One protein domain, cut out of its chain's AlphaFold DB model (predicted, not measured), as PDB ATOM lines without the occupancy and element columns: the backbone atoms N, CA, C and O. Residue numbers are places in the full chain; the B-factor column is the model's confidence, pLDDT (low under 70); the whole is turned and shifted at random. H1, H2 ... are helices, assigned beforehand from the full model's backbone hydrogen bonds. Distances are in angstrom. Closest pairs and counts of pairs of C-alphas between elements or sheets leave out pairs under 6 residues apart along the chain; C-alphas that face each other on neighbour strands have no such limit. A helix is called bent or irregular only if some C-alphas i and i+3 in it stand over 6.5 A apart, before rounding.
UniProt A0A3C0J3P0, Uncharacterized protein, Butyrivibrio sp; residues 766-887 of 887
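AT A GLANCE: This is residues 766 to 887 of the 887 residues of an uncharacterized protein of Butyrivibrio sp (UniProt A0A3C0J3P0). Two long helices, H2 and H5, run side by side the same way with little direct contact, with the short helices H1 and H4 on one side of this pair and H6 and H7 on the other. H4 packs on both long helices and H1 on H2 and H4; H7 packs on H5 with residues 878 to 882, about perpendicular to it, and meets H2 with its end, residues 885 to 886, while H6 packs on H5 and H7, and the short H3 touches no helix and is near the last residue of H2, Phe 797. The printed part has 122 residues with seven named helices, H1 to H7 in chain order, and no named strand; the class is all helix. It is compact, with a radius of gyration of the C-alphas of 14.4 A, and spans 41 by 34 by 19 A.

IN THESE COORDINATES: H1, residues 766 to 769, begins with C-alpha 766 at (405.397, 595.523, 393.588). H2, residues 777 to 797, is 31.0 A long from first to last C-alpha. H3, residues 808 to 811, and H4, residues 815 to 818, have four residues each. H5, residues 823 to 843, is 28.6 A long and begins with C-alpha 823 at (390.620, 600.547, 403.491); it is neither bent nor irregular, but only just: C-alphas 831 and 834 are 6.5 A apart. H6, residues 857 to 865, is 12.8 A long. H7, residues 875 to 886, is 16.9 A long and ends with C-alpha 886 at (391.409, 590.724, 401.357).

HOW THE PARTS SIT: H1 touches H2, with the C-alphas of Gln 769 and Asn 783 closest at 5.3 A. H2 and H5 are close but not clearly touching, at a shallow tilt of 9 degrees, the same way; the C-alphas of Leu 782 and Lys 823 are closest, at 6.6 A. H3 touches no helix but is near H2. H4 touches H2 (Ala 786 and Phe 818, closest C-alphas, 5.6 A) and H5 (Tyr 817 and Arg 829, 6.5 A). H5 and H6 touch at a steep tilt of 58 degrees, the same way, with the C-alphas of Lys 839 and Ile 865 closest at 4.8 A. H6 and H7 touch at a steep tilt of 52 degrees, opposite ways, with the C-alphas of Gly 857 and Asp 884 closest at 5.1 A. H7 is about perpendicular to H2, at 81 degrees, and touches it with residues 885 to 886 alone; the closest C-alphas, of Leu 785 and Ile 886, are 5.0 A apart. Every O i to N i+4 pair is within hydrogen-bond range in H6 and H7, against 15 of 17 in H2 and 14 of 17 in H5; H1, H3 and H4 are too short for such a pair.

THE WHOLE: The C-alphas farthest apart are those of Gly 776 and Glu 805, at 43.2 A. The printed part has no cut and ends at residue 887, the chain's last. The link from H5 to H6, residues 844 to 856, is long. The mean pLDDT of the printed part is 88.1, and residues 871 to 872 are under 70.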
ATOM      1  N   LYS A 766     404.344 594.818 392.842       81.25
ATOM      2  CA  LYS A 766     405.397 595.523 393.588       81.25
ATOM      3  C   LYS A 766     405.110 597.014 393.716       81.25
ATOM      4  O   LYS A 766     405.510 597.631 394.701       81.25
ATOM      5  N   VAL A 767     404.392 597.598 392.754       81.56
ATOM      6  CA  VAL A 767     403.962 599.003 392.819       81.56
ATOM      7  C   VAL A 767     402.944 599.203 393.942       81.56
ATOM      8  O   VAL A 767     402.985 600.223 394.625       81.56
ATOM      9  N   ILE A 768     402.072 598.216 394.178       86.25
ATOM     10  CA  ILE A 768     401.106 598.225 395.285       86.25
ATOM     11  C   ILE A 768     401.847 598.079 396.615       86.25
ATOM     12  O   ILE A 768     401.628 598.874 397.524       86.25
ATOM     13  N   GLN A 769     402.782 597.127 396.706       83.88
ATOM     14  CA  GLN A 769     403.583 596.884 397.914       83.88
ATOM     15  C   GLN A 769     404.349 598.134 398.365       83.88
ATOM     16  O   GLN A 769     404.379 598.449 399.553       83.88
ATOM     17  N   LYS A 770     404.923 598.874 397.409       79.69
ATOM     18  CA  LYS A 770     405.738 600.075 397.651       79.69
ATOM     19  C   LYS A 770     404.931 601.371 397.767       79.69
ATOM     20  O   LYS A 770     405.520 602.437 397.937       79.69
ATOM     21  N   TYR A 771     403.604 601.322 397.672       81.38
ATOM     22  CA  TYR A 771     402.796 602.534 397.674       81.38
ATOM     23  C   TYR A 771     402.849 603.250 399.029       81.38
ATOM     24  O   TYR A 771     402.320 602.757 400.023       81.38
ATOM     25  N   LYS A 772     403.471 604.434 399.056       81.25
ATOM     26  CA  LYS A 772     403.555 605.330 400.221       81.25
ATOM     27  C   LYS A 772     404.072 604.686 401.514       81.25
ATOM     28  O   LYS A 772     403.653 605.067 402.608       81.25
ATOM     29  N   VAL A 773     404.968 603.708 401.404       78.62
ATOM     30  CA  VAL A 773     405.509 602.958 402.554       78.62
ATOM     31  C   VAL A 773     406.147 603.881 403.603       78.62
ATOM     32  O   VAL A 773     406.126 603.572 404.792       78.62
ATOM     33  N   GLU A 774     406.608 605.070 403.206       73.88
ATOM     34  CA  GLU A 774     407.108 606.114 404.105       73.88
ATOM     35  C   GLU A 774     406.092 606.598 405.159       73.88
ATOM     36  O   GLU A 774     406.486 607.208 406.151       73.88
ATOM     37  N   LYS A 775     404.792 606.313 404.989       75.00
ATOM     38  CA  LYS A 775     403.738 606.608 405.977       75.00
ATOM     39  C   LYS A 775     403.704 605.645 407.171       75.00
ATOM     40  O   LYS A 775     402.954 605.895 408.112       75.00
ATOM     41  N   GLY A 776     404.508 604.582 407.163       84.31
ATOM     42  CA  GLY A 776     404.660 603.652 408.284       84.31
ATOM     43  C   GLY A 776     403.808 602.381 408.186       84.31
ATOM     44  O   GLY A 776     403.231 602.066 407.146       84.31
ATOM     45  N   ALA A 777     403.750 601.631 409.293       83.94
ATOM     46  CA  ALA A 777     403.226 600.259 409.346       83.94
ATOM     47  C   ALA A 777     401.756 600.113 408.909       83.94
ATOM     48  O   ALA A 777     401.418 599.152 408.223       83.94
ATOM     49  N   GLU A 778     400.893 601.083 409.231       84.75
ATOM     50  CA  GLU A 778     399.481 601.057 408.811       84.75
ATOM     51  C   GLU A 778     399.332 601.039 407.280       84.75
ATOM     52  O   GLU A 778     398.451 600.368 406.738       84.75
ATOM     53  N   GLN A 779     400.214 601.743 406.560       90.50
ATOM     54  CA  GLN A 779     400.203 601.746 405.098       90.50
ATOM     55  C   GLN A 779     400.714 600.414 404.530       90.50
ATOM     56  O   GLN A 779     400.177 599.947 403.530       90.50
ATOM     57  N   LEU A 780     401.704 599.780 405.165       87.94
ATOM     58  CA  LEU A 780     402.193 598.455 404.765       87.94
ATOM     59  C   LEU A 780     401.105 597.382 404.897       87.94
ATOM     60  O   LEU A 780     400.907 596.595 403.971       87.94
ATOM     61  N   GLU A 781     400.357 597.387 406.002       91.44
ATOM     62  CA  GLU A 781     399.226 596.474 406.197       91.44
ATOM     63  C   GLU A 781     398.141 596.703 405.136       91.44
ATOM     64  O   GLU A 781     397.666 595.758 404.504       91.44
ATOM     65  N   LEU A 782     397.799 597.967 404.859       93.50
ATOM     66  CA  LEU A 782     396.860 598.310 403.793       93.50
ATOM     67  C   LEU A 782     397.346 597.840 402.412       93.50
ATOM     68  O   LEU A 782     396.545 597.312 401.637       93.50
ATOM     69  N   ASN A 783     398.634 598.006 402.106       91.12
ATOM     70  CA  ASN A 783     399.226 597.544 400.851       91.12
ATOM     71  C   ASN A 783     399.130 596.019 400.733       91.12
ATOM     72  O   ASN A 783     398.772 595.523 399.669       91.12
ATOM     73  N   ALA A 784     399.361 595.272 401.818       93.19
ATOM     74  CA  ALA A 784     399.208 593.818 401.833       93.19
ATOM     75  C   ALA A 784     397.758 593.380 401.549       93.19
ATOM     76  O   ALA A 784     397.532 592.477 400.741       93.19
ATOM     77  N   LEU A 785     396.764 594.054 402.143       95.56
ATOM     78  CA  LEU A 785     395.343 593.820 401.843       95.56
ATOM     79  C   LEU A 785     395.016 594.127 400.373       95.56
ATOM     80  O   LEU A 785     394.287 593.382 399.717       95.56
ATOM     81  N   ALA A 786     395.569 595.217 399.837       95.81
ATOM     82  CA  ALA A 786     395.395 595.602 398.441       95.81
ATOM     83  C   ALA A 786     396.049 594.598 397.474       95.81
ATOM     84  O   ALA A 786     395.454 594.289 396.442       95.81
ATOM     85  N   CYS A 787     397.217 594.040 397.818       94.75
ATOM     86  CA  CYS A 787     397.872 592.968 397.064       94.75
ATOM     87  C   CYS A 787     397.012 591.702 397.011       94.75
ATOM     88  O   CYS A 787     396.799 591.172 395.926       94.75
ATOM     89  N   LYS A 788     396.433 591.271 398.139       95.50
ATOM     90  CA  LYS A 788     395.514 590.117 398.166       95.50
ATOM     91  C   LYS A 788     394.292 590.328 397.275       95.50
ATOM     92  O   LYS A 788     393.891 589.427 396.537       95.50
ATOM     93  N   LEU A 789     393.714 591.532 397.297       96.12
ATOM     94  CA  LEU A 789     392.615 591.861 396.390       96.12
ATOM     95  C   LEU A 789     393.062 591.804 394.927       96.12
ATOM     96  O   LEU A 789     392.342 591.264 394.092       96.12
ATOM     97  N   PHE A 790     394.234 592.367 394.621       95.31
ATOM     98  CA  PHE A 790     394.810 592.370 393.280       95.31
ATOM     99  C   PHE A 790     395.021 590.946 392.756       95.31
ATOM    100  O   PHE A 790     394.558 590.645 391.661       95.31
ATOM    101  N   GLU A 791     395.614 590.058 393.553       94.06
ATOM    102  CA  GLU A 791     395.808 588.641 393.216       94.06
ATOM    103  C   GLU A 791     394.473 587.929 392.966       94.06
ATOM    104  O   GLU A 791     394.333 587.157 392.019       94.06
ATOM    105  N   ASN A 792     393.448 588.205 393.777       94.00
ATOM    106  CA  ASN A 792     392.118 587.644 393.548       94.00
ATOM    107  C   ASN A 792     391.472 588.168 392.259       94.00
ATOM    108  O   ASN A 792     390.835 587.396 391.549       94.00
ATOM    109  N   VAL A 793     391.638 589.446 391.921       94.50
ATOM    110  CA  VAL A 793     391.155 589.996 390.643       94.50
ATOM    111  C   VAL A 793     391.941 589.418 389.463       94.50
ATOM    112  O   VAL A 793     391.352 589.106 388.434       94.50
ATOM    113  N   GLU A 794     393.253 589.236 389.612       93.31
ATOM    114  CA  GLU A 794     394.139 588.677 388.591       93.31
ATOM    115  C   GLU A 794     393.742 587.256 388.173       93.31
ATOM    116  O   GLU A 794     393.812 586.944 386.982       93.31
ATOM    117  N   LYS A 795     393.245 586.433 389.107       92.81
ATOM    118  CA  LYS A 795     392.747 585.076 388.813       92.81
ATOM    119  C   LYS A 795     391.716 585.054 387.687       92.81
ATOM    120  O   LYS A 795     391.707 584.113 386.906       92.81
ATOM    121  N   LEU A 796     390.884 586.092 387.545       92.69
ATOM    122  CA  LEU A 796     389.867 586.187 386.481       92.69
ATOM    123  C   LEU A 796     390.446 586.254 385.063       92.69
ATOM    124  O   LEU A 796     389.703 586.108 384.097       92.69
ATOM    125  N   PHE A 797     391.748 586.495 384.936       92.25
ATOM    126  CA  PHE A 797     392.453 586.582 383.662       92.25
ATOM    127  C   PHE A 797     393.356 585.366 383.415       92.25
ATOM    128  O   PHE A 797     394.181 585.372 382.504       92.25
ATOM    129  N   GLU A 798     393.223 584.312 384.223       89.00
ATOM    130  CA  GLU A 798     393.838 583.014 383.958       89.00
ATOM    131  C   GLU A 798     393.038 582.225 382.910       89.00
ATOM    132  O   GLU A 798     391.859 582.490 382.670       89.00
ATOM    133  N   LYS A 799     393.672 581.207 382.309       82.88
ATOM    134  CA  LYS A 799     393.103 580.391 381.216       82.88
ATOM    135  C   LYS A 799     391.748 579.743 381.531       82.88
ATOM    136  O   LYS A 799     391.048 579.349 380.608       82.88
ATOM    137  N   GLU A 800     391.397 579.581 382.808       86.75
ATOM    138  CA  GLU A 800     390.092 579.041 383.220       86.75
ATOM    139  C   GLU A 800     388.935 579.998 382.899       86.75
ATOM    140  O   GLU A 800     387.839 579.542 382.575       86.75
ATOM    141  N   TYR A 801     389.176 581.309 382.987       90.75
ATOM    142  CA  TYR A 801     388.144 582.340 382.884       90.75
ATOM    143  C   TYR A 801     388.300 583.227 381.650       90.75
ATOM    144  O   TYR A 801     387.301 583.701 381.111       90.75
ATOM    145  N   LEU A 802     389.533 583.461 381.202       90.94
ATOM    146  CA  LEU A 802     389.827 584.298 380.047       90.94
ATOM    147  C   LEU A 802     389.455 583.575 378.749       90.94
ATOM    148  O   LEU A 802     389.883 582.446 378.504       90.94
ATOM    149  N   SER A 803     388.683 584.243 377.898       86.56
ATOM    150  CA  SER A 803     388.346 583.720 376.577       86.56
ATOM    151  C   SER A 803     389.605 583.573 375.703       86.56
ATOM    152  O   SER A 803     390.435 584.480 375.707       86.56
ATOM    153  N   PRO A 804     389.743 582.495 374.901       78.19
ATOM    154  CA  PRO A 804     390.953 582.220 374.107       78.19
ATOM    155  C   PRO A 804     391.344 583.307 373.098       78.19
ATOM    156  O   PRO A 804     392.487 583.359 372.663       78.19
ATOM    157  N   GLU A 805     390.394 584.161 372.712       76.44
ATOM    158  CA  GLU A 805     390.610 585.294 371.804       76.44
ATOM    159  C   GLU A 805     391.341 586.474 372.468       76.44
ATOM    160  O   GLU A 805     391.732 587.422 371.790       76.44
ATOM    161  N   TYR A 806     391.499 586.447 373.794       81.81
ATOM    162  CA  TYR A 806     392.083 587.531 374.572       81.81
ATOM    163  C   TYR A 806     393.334 587.072 375.299       81.81
ATOM    164  O   TYR A 806     393.475 585.919 375.707       81.81
ATOM    165  N   ARG A 807     394.232 588.029 375.517       80.81
ATOM    166  CA  ARG A 807     395.496 587.819 376.213       80.81
ATOM    167  C   ARG A 807     395.463 588.574 377.527       80.81
ATOM    168  O   ARG A 807     394.990 589.710 377.585       80.81
ATOM    169  N   LYS A 808     395.953 587.938 378.591       87.06
ATOM    170  CA  LYS A 808     395.942 588.496 379.951       87.06
ATOM    171  C   LYS A 808     396.609 589.873 379.974       87.06
ATOM    172  O   LYS A 808     396.091 590.806 380.585       87.06
ATOM    173  N   GLU A 809     397.703 590.002 379.237       85.06
ATOM    174  CA  GLU A 809     398.523 591.202 379.102       85.06
ATOM    175  C   GLU A 809     397.753 592.386 378.507       85.06
ATOM    176  O   GLU A 809     398.078 593.529 378.814       85.06
ATOM    177  N   ASP A 810     396.719 592.130 377.702       84.06
ATOM    178  CA  ASP A 810     395.973 593.172 376.999       84.06
ATOM    179  C   ASP A 810     394.757 593.672 377.793       84.06
ATOM    180  O   ASP A 810     394.347 594.824 377.616       84.06
ATOM    181  N   VAL A 811     394.192 592.845 378.684       88.88
ATOM    182  CA  VAL A 811     392.910 593.141 379.351       88.88
ATOM    183  C   VAL A 811     392.969 593.230 380.879       88.88
ATOM    184  O   VAL A 811     392.101 593.883 381.454       88.88
ATOM    185  N   GLN A 812     393.958 592.632 381.555       92.31
ATOM    186  CA  GLN A 812     393.979 592.525 383.024       92.31
ATOM    187  C   GLN A 812     393.877 593.878 383.745       92.31
ATOM    188  O   GLN A 812     394.544 594.845 383.402       92.31
ATOM    189  N   ILE A 813     393.112 593.940 384.837       93.75
ATOM    190  CA  ILE A 813     393.006 595.158 385.651       93.75
ATOM    191  C   ILE A 813     394.375 595.568 386.223       93.75
ATOM    192  O   ILE A 813     395.033 594.799 386.924       93.75
ATOM    193  N   GLY A 814     394.793 596.806 385.955       90.88
ATOM    194  CA  GLY A 814     396.081 597.323 386.404       90.88
ATOM    195  C   GLY A 814     396.163 597.707 387.886       90.88
ATOM    196  O   GLY A 814     395.167 597.938 388.573       90.88
ATOM    197  N   HIS A 815     397.397 597.836 388.376       91.69
ATOM    198  CA  HIS A 815     397.721 598.096 389.783       91.69
ATOM    199  C   HIS A 815     397.222 599.461 390.308       91.69
ATOM    200  O   HIS A 815     397.061 599.630 391.515       91.69
ATOM    201  N   THR A 816     396.927 600.438 389.437       91.56
ATOM    202  CA  THR A 816     396.539 601.812 389.832       91.56
ATOM    203  C   THR A 816     395.303 601.831 390.722       91.56
ATOM    204  O   THR A 816     395.242 602.624 391.663       91.56
ATOM    205  N   TYR A 817     394.332 600.950 390.460       92.88
ATOM    206  CA  TYR A 817     393.091 600.855 391.236       92.88
ATOM    207  C   TYR A 817     393.339 600.456 392.696       92.88
ATOM    208  O   TYR A 817     392.565 600.828 393.574       92.88
ATOM    209  N   PHE A 818     394.466 599.812 392.983       95.44
ATOM    210  CA  PHE A 818     394.822 599.296 394.304       95.44
ATOM    211  C   PHE A 818     395.708 600.264 395.103       95.44
ATOM    212  O   PHE A 818     395.901 600.074 396.298       95.44
ATOM    213  N   LEU A 819     396.185 601.348 394.477       92.19
ATOM    214  CA  LEU A 819     396.975 602.397 395.132       92.19
ATOM    215  C   LEU A 819     396.079 603.302 395.993       92.19
ATOM    216  O   LEU A 819     395.466 604.256 395.495       92.19
ATOM    217  N   VAL A 820     395.965 602.989 397.285       91.81
ATOM    218  CA  VAL A 820     395.032 603.645 398.213       91.81
ATOM    219  C   VAL A 820     395.673 604.034 399.545       91.81
ATOM    220  O   VAL A 820     396.635 603.431 399.997       91.81
ATOM    221  N   ASP A 821     395.098 605.059 400.180       91.44
ATOM    222  CA  ASP A 821     395.531 605.574 401.489       91.44
ATOM    223  C   ASP A 821     394.603 605.132 402.642       91.44
ATOM    224  O   ASP A 821     394.814 605.522 403.783       91.44
ATOM    225  N   SER A 822     393.520 604.395 402.351       93.69
ATOM    226  CA  SER A 822     392.615 603.846 403.368       93.69
ATOM    227  C   SER A 822     391.861 602.609 402.867       93.69
ATOM    228  O   SER A 822     391.595 602.472 401.667       93.69
ATOM    229  N   LYS A 823     391.453 601.729 403.794       94.31
ATOM    230  CA  LYS A 823     390.620 600.547 403.491       94.31
ATOM    231  C   LYS A 823     389.268 600.933 402.881       94.31
ATOM    232  O   LYS A 823     388.807 600.282 401.949       94.31
ATOM    233  N   GLU A 824     388.661 602.021 403.353       94.00
ATOM    234  CA  GLU A 824     387.411 602.545 402.788       94.00
ATOM    235  C   GLU A 824     387.582 602.939 401.312       94.00
ATOM    236  O   GLU A 824     386.755 602.591 400.470       94.00
ATOM    237  N   LYS A 825     388.694 603.600 400.965       94.50
ATOM    238  CA  LYS A 825     389.009 603.964 399.578       94.50
ATOM    239  C   LYS A 825     389.217 602.723 398.706       94.50
ATOM    240  O   LYS A 825     388.743 602.714 397.571       94.50
ATOM    241  N   LEU A 826     389.867 601.677 399.228       95.94
ATOM    242  CA  LEU A 826     390.019 600.390 398.534       95.94
ATOM    243  C   LEU A 826     388.660 599.744 398.249       95.94
ATOM    244  O   LEU A 826     388.386 599.373 397.111       95.94
ATOM    245  N   MET A 827     387.782 599.699 399.252       94.62
ATOM    246  CA  MET A 827     386.424 599.181 399.102       94.62
ATOM    247  C   MET A 827     385.623 599.981 398.066       94.62
ATOM    248  O   MET A 827     384.967 599.404 397.203       94.62
ATOM    249  N   LYS A 828     385.705 601.316 398.092       93.69
ATOM    250  CA  LYS A 828     385.005 602.163 397.118       93.69
ATOM    251  C   LYS A 828     385.523 601.981 395.696       93.69
ATOM    252  O   LYS A 828     384.727 601.967 394.761       93.69
ATOM    253  N   ARG A 829     386.830 601.794 395.512       94.56
ATOM    254  CA  ARG A 829     387.387 601.456 394.195       94.56
ATOM    255  C   ARG A 829     386.969 600.065 393.734       94.56
ATOM    256  O   ARG A 829     386.640 599.899 392.564       94.56
ATOM    257  N   PHE A 830     386.910 599.096 394.640       94.94
ATOM    258  CA  PHE A 830     386.373 597.773 394.341       94.94
ATOM    259  C   PHE A 830     384.916 597.844 393.849       94.94
ATOM    260  O   PHE A 830     384.604 597.343 392.770       94.94
ATOM    261  N   GLU A 831     384.057 598.550 394.589       92.06
ATOM    262  CA  GLU A 831     382.617 598.686 394.326       92.06
ATOM    263  C   GLU A 831     382.310 599.460 393.030       92.06
ATOM    264  O   GLU A 831     381.484 599.025 392.227       92.06
ATOM    265  N   TYR A 832     382.983 600.595 392.807       91.75
ATOM    266  CA  TYR A 832     382.612 601.557 391.757       91.75
ATOM    267  C   TYR A 832     383.583 601.645 390.577       91.75
ATOM    268  O   TYR A 832     383.281 602.350 389.618       91.75
ATOM    269  N   GLN A 833     384.734 600.970 390.619       92.94
ATOM    270  CA  GLN A 833     385.689 600.961 389.502       92.94
ATOM    271  C   GLN A 833     385.989 599.536 389.037       92.94
ATOM    272  O   GLN A 833     385.759 599.224 387.875       92.94
ATOM    273  N   ILE A 834     386.408 598.644 389.940       94.94
ATOM    274  CA  ILE A 834     386.815 597.278 389.572       94.94
ATOM    275  C   ILE A 834     385.612 596.439 389.123       94.94
ATOM    276  O   ILE A 834     385.617 595.913 388.012       94.94
ATOM    277  N   ILE A 835     384.561 596.326 389.948       93.69
ATOM    278  CA  ILE A 835     383.375 595.525 389.597       93.69
ATOM    279  C   ILE A 835     382.713 596.009 388.292       93.69
ATOM    280  O   ILE A 835     382.393 595.156 387.466       93.69
ATOM    281  N   PRO A 836     382.486 597.320 388.060       92.62
ATOM    282  CA  PRO A 836     381.903 597.796 386.804       92.62
ATOM    283  C   PRO A 836     382.709 597.435 385.552       92.62
ATOM    284  O   PRO A 836     382.108 596.976 384.586       92.62
ATOM    285  N   ILE A 837     384.043 597.557 385.582       92.69
ATOM    286  CA  ILE A 837     384.892 597.157 384.444       92.69
ATOM    287  C   ILE A 837     384.767 595.650 384.197       92.69
ATOM    288  O   ILE A 837     384.555 595.210 383.072       92.69
ATOM    289  N   LEU A 838     384.822 594.836 385.253       94.44
ATOM    290  CA  LEU A 838     384.691 593.383 385.118       94.44
ATOM    291  C   LEU A 838     383.299 592.958 384.627       94.44
ATOM    292  O   LEU A 838     383.180 591.972 383.904       94.44
ATOM    293  N   LYS A 839     382.242 593.698 384.988       93.31
ATOM    294  CA  LYS A 839     380.883 593.502 384.450       93.31
ATOM    295  C   LYS A 839     380.839 593.718 382.944       93.31
ATOM    296  O   LYS A 839     380.192 592.942 382.243       93.31
ATOM    297  N   GLU A 840     381.501 594.763 382.461       91.62
ATOM    298  CA  GLU A 840     381.628 595.043 381.032       91.62
ATOM    299  C   GLU A 840     382.408 593.927 380.335       91.62
ATOM    300  O   GLU A 840     381.901 593.330 379.394       91.62
ATOM    301  N   TYR A 841     383.547 593.513 380.897       92.81
ATOM    302  CA  TYR A 841     384.338 592.397 380.371       92.81
ATOM    303  C   TYR A 841     383.561 591.077 380.305       92.81
ATOM    304  O   TYR A 841     383.707 590.324 379.345       92.81
ATOM    305  N   TYR A 842     382.731 590.784 381.309       92.94
ATOM    306  CA  TYR A 842     381.861 589.607 381.299       92.94
ATOM    307  C   TYR A 842     380.783 589.706 380.214       92.94
ATOM    308  O   TYR A 842     380.500 588.732 379.518       92.94
ATOM    309  N   LYS A 843     380.195 590.894 380.032       90.69
ATOM    310  CA  LYS A 843     379.184 591.154 378.999       90.69
ATOM    311  C   LYS A 843     379.763 591.061 377.584       90.69
ATOM    312  O   LYS A 843     379.092 590.537 376.699       90.69
ATOM    313  N   ASP A 844     380.993 591.525 377.397       88.56
ATOM    314  CA  ASP A 844     381.709 591.522 376.119       88.56
ATOM    315  C   ASP A 844     382.377 590.169 375.812       88.56
ATOM    316  O   ASP A 844     383.014 589.996 374.772       88.56
ATOM    317  N   GLY A 845     382.231 589.189 376.713       89.56
ATOM    318  CA  GLY A 845     382.772 587.843 376.551       89.56
ATOM    319  C   GLY A 845     384.292 587.761 376.691       89.56
ATOM    320  O   GLY A 845     384.880 586.778 376.251       89.56
ATOM    321  N   ILE A 846     384.941 588.764 377.291       89.69
ATOM    322  CA  ILE A 846     386.381 588.741 377.605       89.69
ATOM    323  C   ILE A 846     386.662 587.691 378.677       89.69
ATOM    324  O   ILE A 846     387.582 586.888 378.548       89.69
ATOM    325  N   ILE A 847     385.837 587.688 379.725       93.06
ATOM    326  CA  ILE A 847     385.879 586.699 380.800       93.06
ATOM    327  C   ILE A 847     384.573 585.912 380.820       93.06
ATOM    328  O   ILE A 847     383.492 586.473 380.640       93.06
ATOM    329  N   SER A 848     384.655 584.611 381.071       90.12
ATOM    330  CA  SER A 848     383.500 583.725 381.173       90.12
ATOM    331  C   SER A 848     383.657 582.761 382.345       90.12
ATOM    332  O   SER A 848     384.752 582.308 382.664       90.12
ATOM    333  N   PHE A 849     382.556 582.462 383.030       90.88
ATOM    334  CA  PHE A 849     382.546 581.528 384.152       90.88
ATOM    335  C   PHE A 849     381.140 581.003 384.423       90.88
ATOM    336  O   PHE A 849     380.130 581.642 384.114       90.88
ATOM    337  N   ASN A 850     381.082 579.836 385.064       84.19
ATOM    338  CA  ASN A 850     379.834 579.246 385.523       84.19
ATOM    339  C   ASN A 850     379.366 579.900 386.822       84.19
ATOM    340  O   ASN A 850     380.101 579.984 387.806       84.19
ATOM    341  N   ILE A 851     378.100 580.306 386.843       79.31
ATOM    342  CA  ILE A 851     377.523 581.010 387.981       79.31
ATOM    343  C   ILE A 851     377.062 580.011 389.054       79.31
ATOM    344  O   ILE A 851     376.307 579.084 388.760       79.31
ATOM    345  N   ARG A 852     377.459 580.225 390.315       78.69
ATOM    346  CA  ARG A 852     377.046 579.418 391.484       78.69
ATOM    347  C   ARG A 852     376.127 580.220 392.410       78.69
ATOM    348  O   ARG A 852     376.155 581.443 392.384       78.69
ATOM    349  N   ASN A 853     375.330 579.565 393.255       75.56
ATOM    350  CA  ASN A 853     374.534 580.248 394.289       75.56
ATOM    351  C   ASN A 853     375.383 580.453 395.557       75.56
ATOM    352  O   ASN A 853     375.265 579.682 396.503       75.56
ATOM    353  N   ALA A 854     376.264 581.453 395.552       79.19
ATOM    354  CA  ALA A 854     377.111 581.820 396.691       79.19
ATOM    355  C   ALA A 854     377.062 583.338 396.921       79.19
ATOM    356  O   ALA A 854     376.998 584.099 395.957       79.19
ATOM    357  N   THR A 855     377.094 583.783 398.176       78.88
ATOM    358  CA  THR A 855     377.041 585.213 398.542       78.88
ATOM    359  C   THR A 855     378.310 585.699 399.244       78.88
ATOM    360  O   THR A 855     378.341 586.814 399.749       78.88
ATOM    361  N   ASP A 856     379.362 584.882 399.268       79.00
ATOM    362  CA  ASP A 856     380.633 585.152 399.940       79.00
ATOM    363  C   ASP A 856     381.851 584.635 399.158       79.00
ATOM    364  O   ASP A 856     381.738 583.864 398.192       79.00
ATOM    365  N   GLY A 857     383.029 585.128 399.551       86.38
ATOM    366  CA  GLY A 857     384.314 584.810 398.932       86.38
ATOM    367  C   GLY A 857     384.365 585.029 397.415       86.38
ATOM    368  O   GLY A 857     383.626 585.822 396.827       86.38
ATOM    369  N   PHE A 858     385.242 584.277 396.745       88.56
ATOM    370  CA  PHE A 858     385.454 584.397 395.298       88.56
ATOM    371  C   PHE A 858     384.207 584.039 394.470       88.56
ATOM    372  O   PHE A 858     383.928 584.668 393.456       88.56
ATOM    373  N   SER A 859     383.396 583.071 394.914       87.88
ATOM    374  CA  SER A 859     382.153 582.725 394.205       87.88
ATOM    375  C   SER A 859     381.090 583.827 394.321       87.88
ATOM    376  O   SER A 859     380.370 584.081 393.355       87.88
ATOM    377  N   GLY A 860     381.010 584.518 395.465       87.75
ATOM    378  CA  GLY A 860     380.209 585.732 395.621       87.75
ATOM    379  C   GLY A 860     380.704 586.865 394.719       87.75
ATOM    380  O   GLY A 860     379.900 587.523 394.060       87.75
ATOM    381  N   PHE A 861     382.022 587.036 394.589       92.31
ATOM    382  CA  PHE A 861     382.616 588.017 393.676       92.31
ATOM    383  C   PHE A 861     382.227 587.784 392.208       92.31
ATOM    384  O   PHE A 861     381.790 588.719 391.534       92.31
ATOM    385  N   LEU A 862     382.264 586.534 391.732       91.81
ATOM    386  CA  LEU A 862     381.756 586.169 390.402       91.81
ATOM    387  C   LEU A 862     380.271 586.540 390.227       91.81
ATOM    388  O   LEU A 862     379.863 587.002 389.163       91.81
ATOM    389  N   ASN A 863     379.456 586.408 391.279       90.00
ATOM    390  CA  ASN A 863     378.047 586.817 391.257       90.00
ATOM    391  C   ASN A 863     377.843 588.335 391.228       90.00
ATOM    392  O   ASN A 863     376.868 588.799 390.627       90.00
ATOM    393  N   CYS A 864     378.747 589.114 391.827       89.50
ATOM    394  CA  CYS A 864     378.768 590.564 391.644       89.50
ATOM    395  C   CYS A 864     379.006 590.910 390.172       89.50
ATOM    396  O   CYS A 864     378.276 591.735 389.626       89.50
ATOM    397  N   ILE A 865     379.975 590.257 389.523       91.50
ATOM    398  CA  ILE A 865     380.331 590.486 388.114       91.50
ATOM    399  C   ILE A 865     379.208 590.036 387.167       91.50
ATOM    400  O   ILE A 865     378.842 590.766 386.255       91.50
ATOM    401  N   ALA A 866     378.573 588.892 387.418       89.12
ATOM    402  CA  ALA A 866     377.441 588.418 386.612       89.12
ATOM    403  C   ALA A 866     376.146 589.237 386.811       89.12
ATOM    404  O   ALA A 866     375.120 588.941 386.200       89.12
ATOM    405  N   GLY A 867     376.151 590.239 387.700       84.75
ATOM    406  CA  GLY A 867     374.995 591.095 387.971       84.75
ATOM    407  C   GLY A 867     373.905 590.455 388.837       84.75
ATOM    408  O   GLY A 867     372.842 591.053 388.986       84.75
ATOM    409  N   LYS A 868     374.155 589.281 389.437       84.94
ATOM    410  CA  LYS A 868     373.226 588.643 390.389       84.94
ATOM    411  C   LYS A 868     373.201 589.344 391.742       84.94
ATOM    412  O   LYS A 868     372.147 589.396 392.366       84.94
ATOM    413  N   ILE A 869     374.346 589.875 392.173       80.31
ATOM    414  CA  ILE A 869     374.456 590.726 393.360       80.31
ATOM    415  C   ILE A 869     374.543 592.176 392.890       80.31
ATOM    416  O   ILE A 869     375.468 592.560 392.164       80.31
ATOM    417  N   THR A 870     373.552 592.987 393.264       75.62
ATOM    418  CA  THR A 870     373.432 594.374 392.786       75.62
ATOM    419  C   THR A 870     373.806 595.395 393.858       75.62
ATOM    420  O   THR A 870     373.422 595.277 395.020       75.62
ATOM    421  N   MET A 871     374.540 596.436 393.444       68.56
ATOM    422  CA  MET A 871     375.108 597.462 394.338       68.56
ATOM    423  C   MET A 871     374.039 598.242 395.120       68.56
ATOM    424  O   MET A 871     374.293 598.729 396.215       68.56
ATOM    425  N   THR A 872     372.829 598.362 394.568       67.00
ATOM    426  CA  THR A 872     371.740 599.170 395.133       67.00
ATOM    427  C   THR A 872     370.927 598.476 396.223       67.00
ATOM    428  O   THR A 872     370.341 599.173 397.045       67.00
ATOM    429  N   SER A 873     370.855 597.142 396.243       70.50
ATOM    430  CA  SER A 873     370.012 596.402 397.199       70.50
ATOM    431  C   SER A 873     370.788 595.469 398.129       70.50
ATOM    432  O   SER A 873     370.232 595.053 399.140       70.50
ATOM    433  N   GLN A 874     372.054 595.155 397.826       81.62
ATOM    434  CA  GLN A 874     372.837 594.125 398.525       81.62
ATOM    435  C   GLN A 874     374.226 594.623 398.947       81.62
ATOM    436  O   GLN A 874     375.245 593.970 398.728       81.62
ATOM    437  N   ARG A 875     374.278 595.816 399.546       82.00
ATOM    438  CA  ARG A 875     375.542 596.441 399.960       82.00
ATOM    439  C   ARG A 875     376.276 595.656 401.052       82.00
ATOM    440  O   ARG A 875     377.493 595.533 400.978       82.00
ATOM    441  N   GLU A 876     375.541 595.084 402.005       84.69
ATOM    442  CA  GLU A 876     376.109 594.237 403.066       84.69
ATOM    443  C   GLU A 876     376.782 592.977 402.493       84.69
ATOM    444  O   GLU A 876     377.875 592.613 402.926       84.69
ATOM    445  N   ASP A 877     376.191 592.362 401.459       85.31
ATOM    446  CA  ASP A 877     376.783 591.205 400.772       85.31
ATOM    447  C   ASP A 877     378.107 591.586 400.085       85.31
ATOM    448  O   ASP A 877     379.086 590.845 400.149       85.31
ATOM    449  N   ILE A 878     378.176 592.769 399.462       86.12
ATOM    450  CA  ILE A 878     379.391 593.268 398.790       86.12
ATOM    451  C   ILE A 878     380.493 593.587 399.802       86.12
ATOM    452  O   ILE A 878     381.659 593.289 399.548       86.12
ATOM    453  N   GLU A 879     380.139 594.166 400.950       89.00
ATOM    454  CA  GLU A 879     381.071 594.396 402.058       89.00
ATOM    455  C   GLU A 879     381.628 593.081 402.601       89.00
ATOM    456  O   GLU A 879     382.835 592.974 402.835       89.00
ATOM    457  N   LYS A 880     380.778 592.061 402.755       90.25
ATOM    458  CA  LYS A 880     381.208 590.721 403.160       90.25
ATOM    459  C   LYS A 880     382.181 590.123 402.141       90.25
ATOM    460  O   LYS A 880     383.295 589.772 402.515       90.25
ATOM    461  N   ILE A 881     381.814 590.112 400.858       91.62
ATOM    462  CA  ILE A 881     382.663 589.610 399.765       91.62
ATOM    463  C   ILE A 881     384.007 590.340 399.732       91.62
ATOM    464  O   ILE A 881     385.049 589.702 399.642       91.62
ATOM    465  N   PHE A 882     384.004 591.670 399.829       93.50
ATOM    466  CA  PHE A 882     385.235 592.455 399.855       93.50
ATOM    467  C   PHE A 882     386.147 592.043 401.013       93.50
ATOM    468  O   PHE A 882     387.339 591.839 400.799       93.50
ATOM    469  N   ASN A 883     385.598 591.894 402.222       92.62
ATOM    470  CA  ASN A 883     386.379 591.461 403.377       92.62
ATOM    471  C   ASN A 883     386.920 590.035 403.199       92.62
ATOM    472  O   ASN A 883     388.073 589.801 403.541       92.62
ATOM    473  N   ASP A 884     386.155 589.118 402.608       91.69
ATOM    474  CA  ASP A 884     386.625 587.754 402.335       91.69
ATOM    475  C   ASP A 884     387.780 587.716 401.315       91.69
ATOM    476  O   ASP A 884     388.637 586.841 401.385       91.69
ATOM    477  N   LEU A 885     387.814 588.649 400.357       90.69
ATOM    478  CA  LEU A 885     388.839 588.700 399.303       90.69
ATOM    479  C   LEU A 885     390.174 589.316 399.748       90.69
ATOM    480  O   LEU A 885     391.173 589.163 399.045       90.69
ATOM    481  N   ILE A 886     390.196 590.056 400.856       90.31
ATOM    482  CA  ILE A 886     391.409 590.724 401.357       90.31
ATOM    483  C   ILE A 886     392.048 589.996 402.546       90.31
ATOM    484  O   ILE A 886     393.098 590.432 403.017       90.31
ATOM    485  N   VAL A 887     391.418 588.932 403.052       80.00
ATOM    486  CA  VAL A 887     391.872 588.158 404.222       80.00
ATOM    487  C   VAL A 887     392.802 587.027 403.825       80.00
ATOM    488  O   VAL A 887     392.570 586.365 402.795       80.00
TER     489      VAL A 887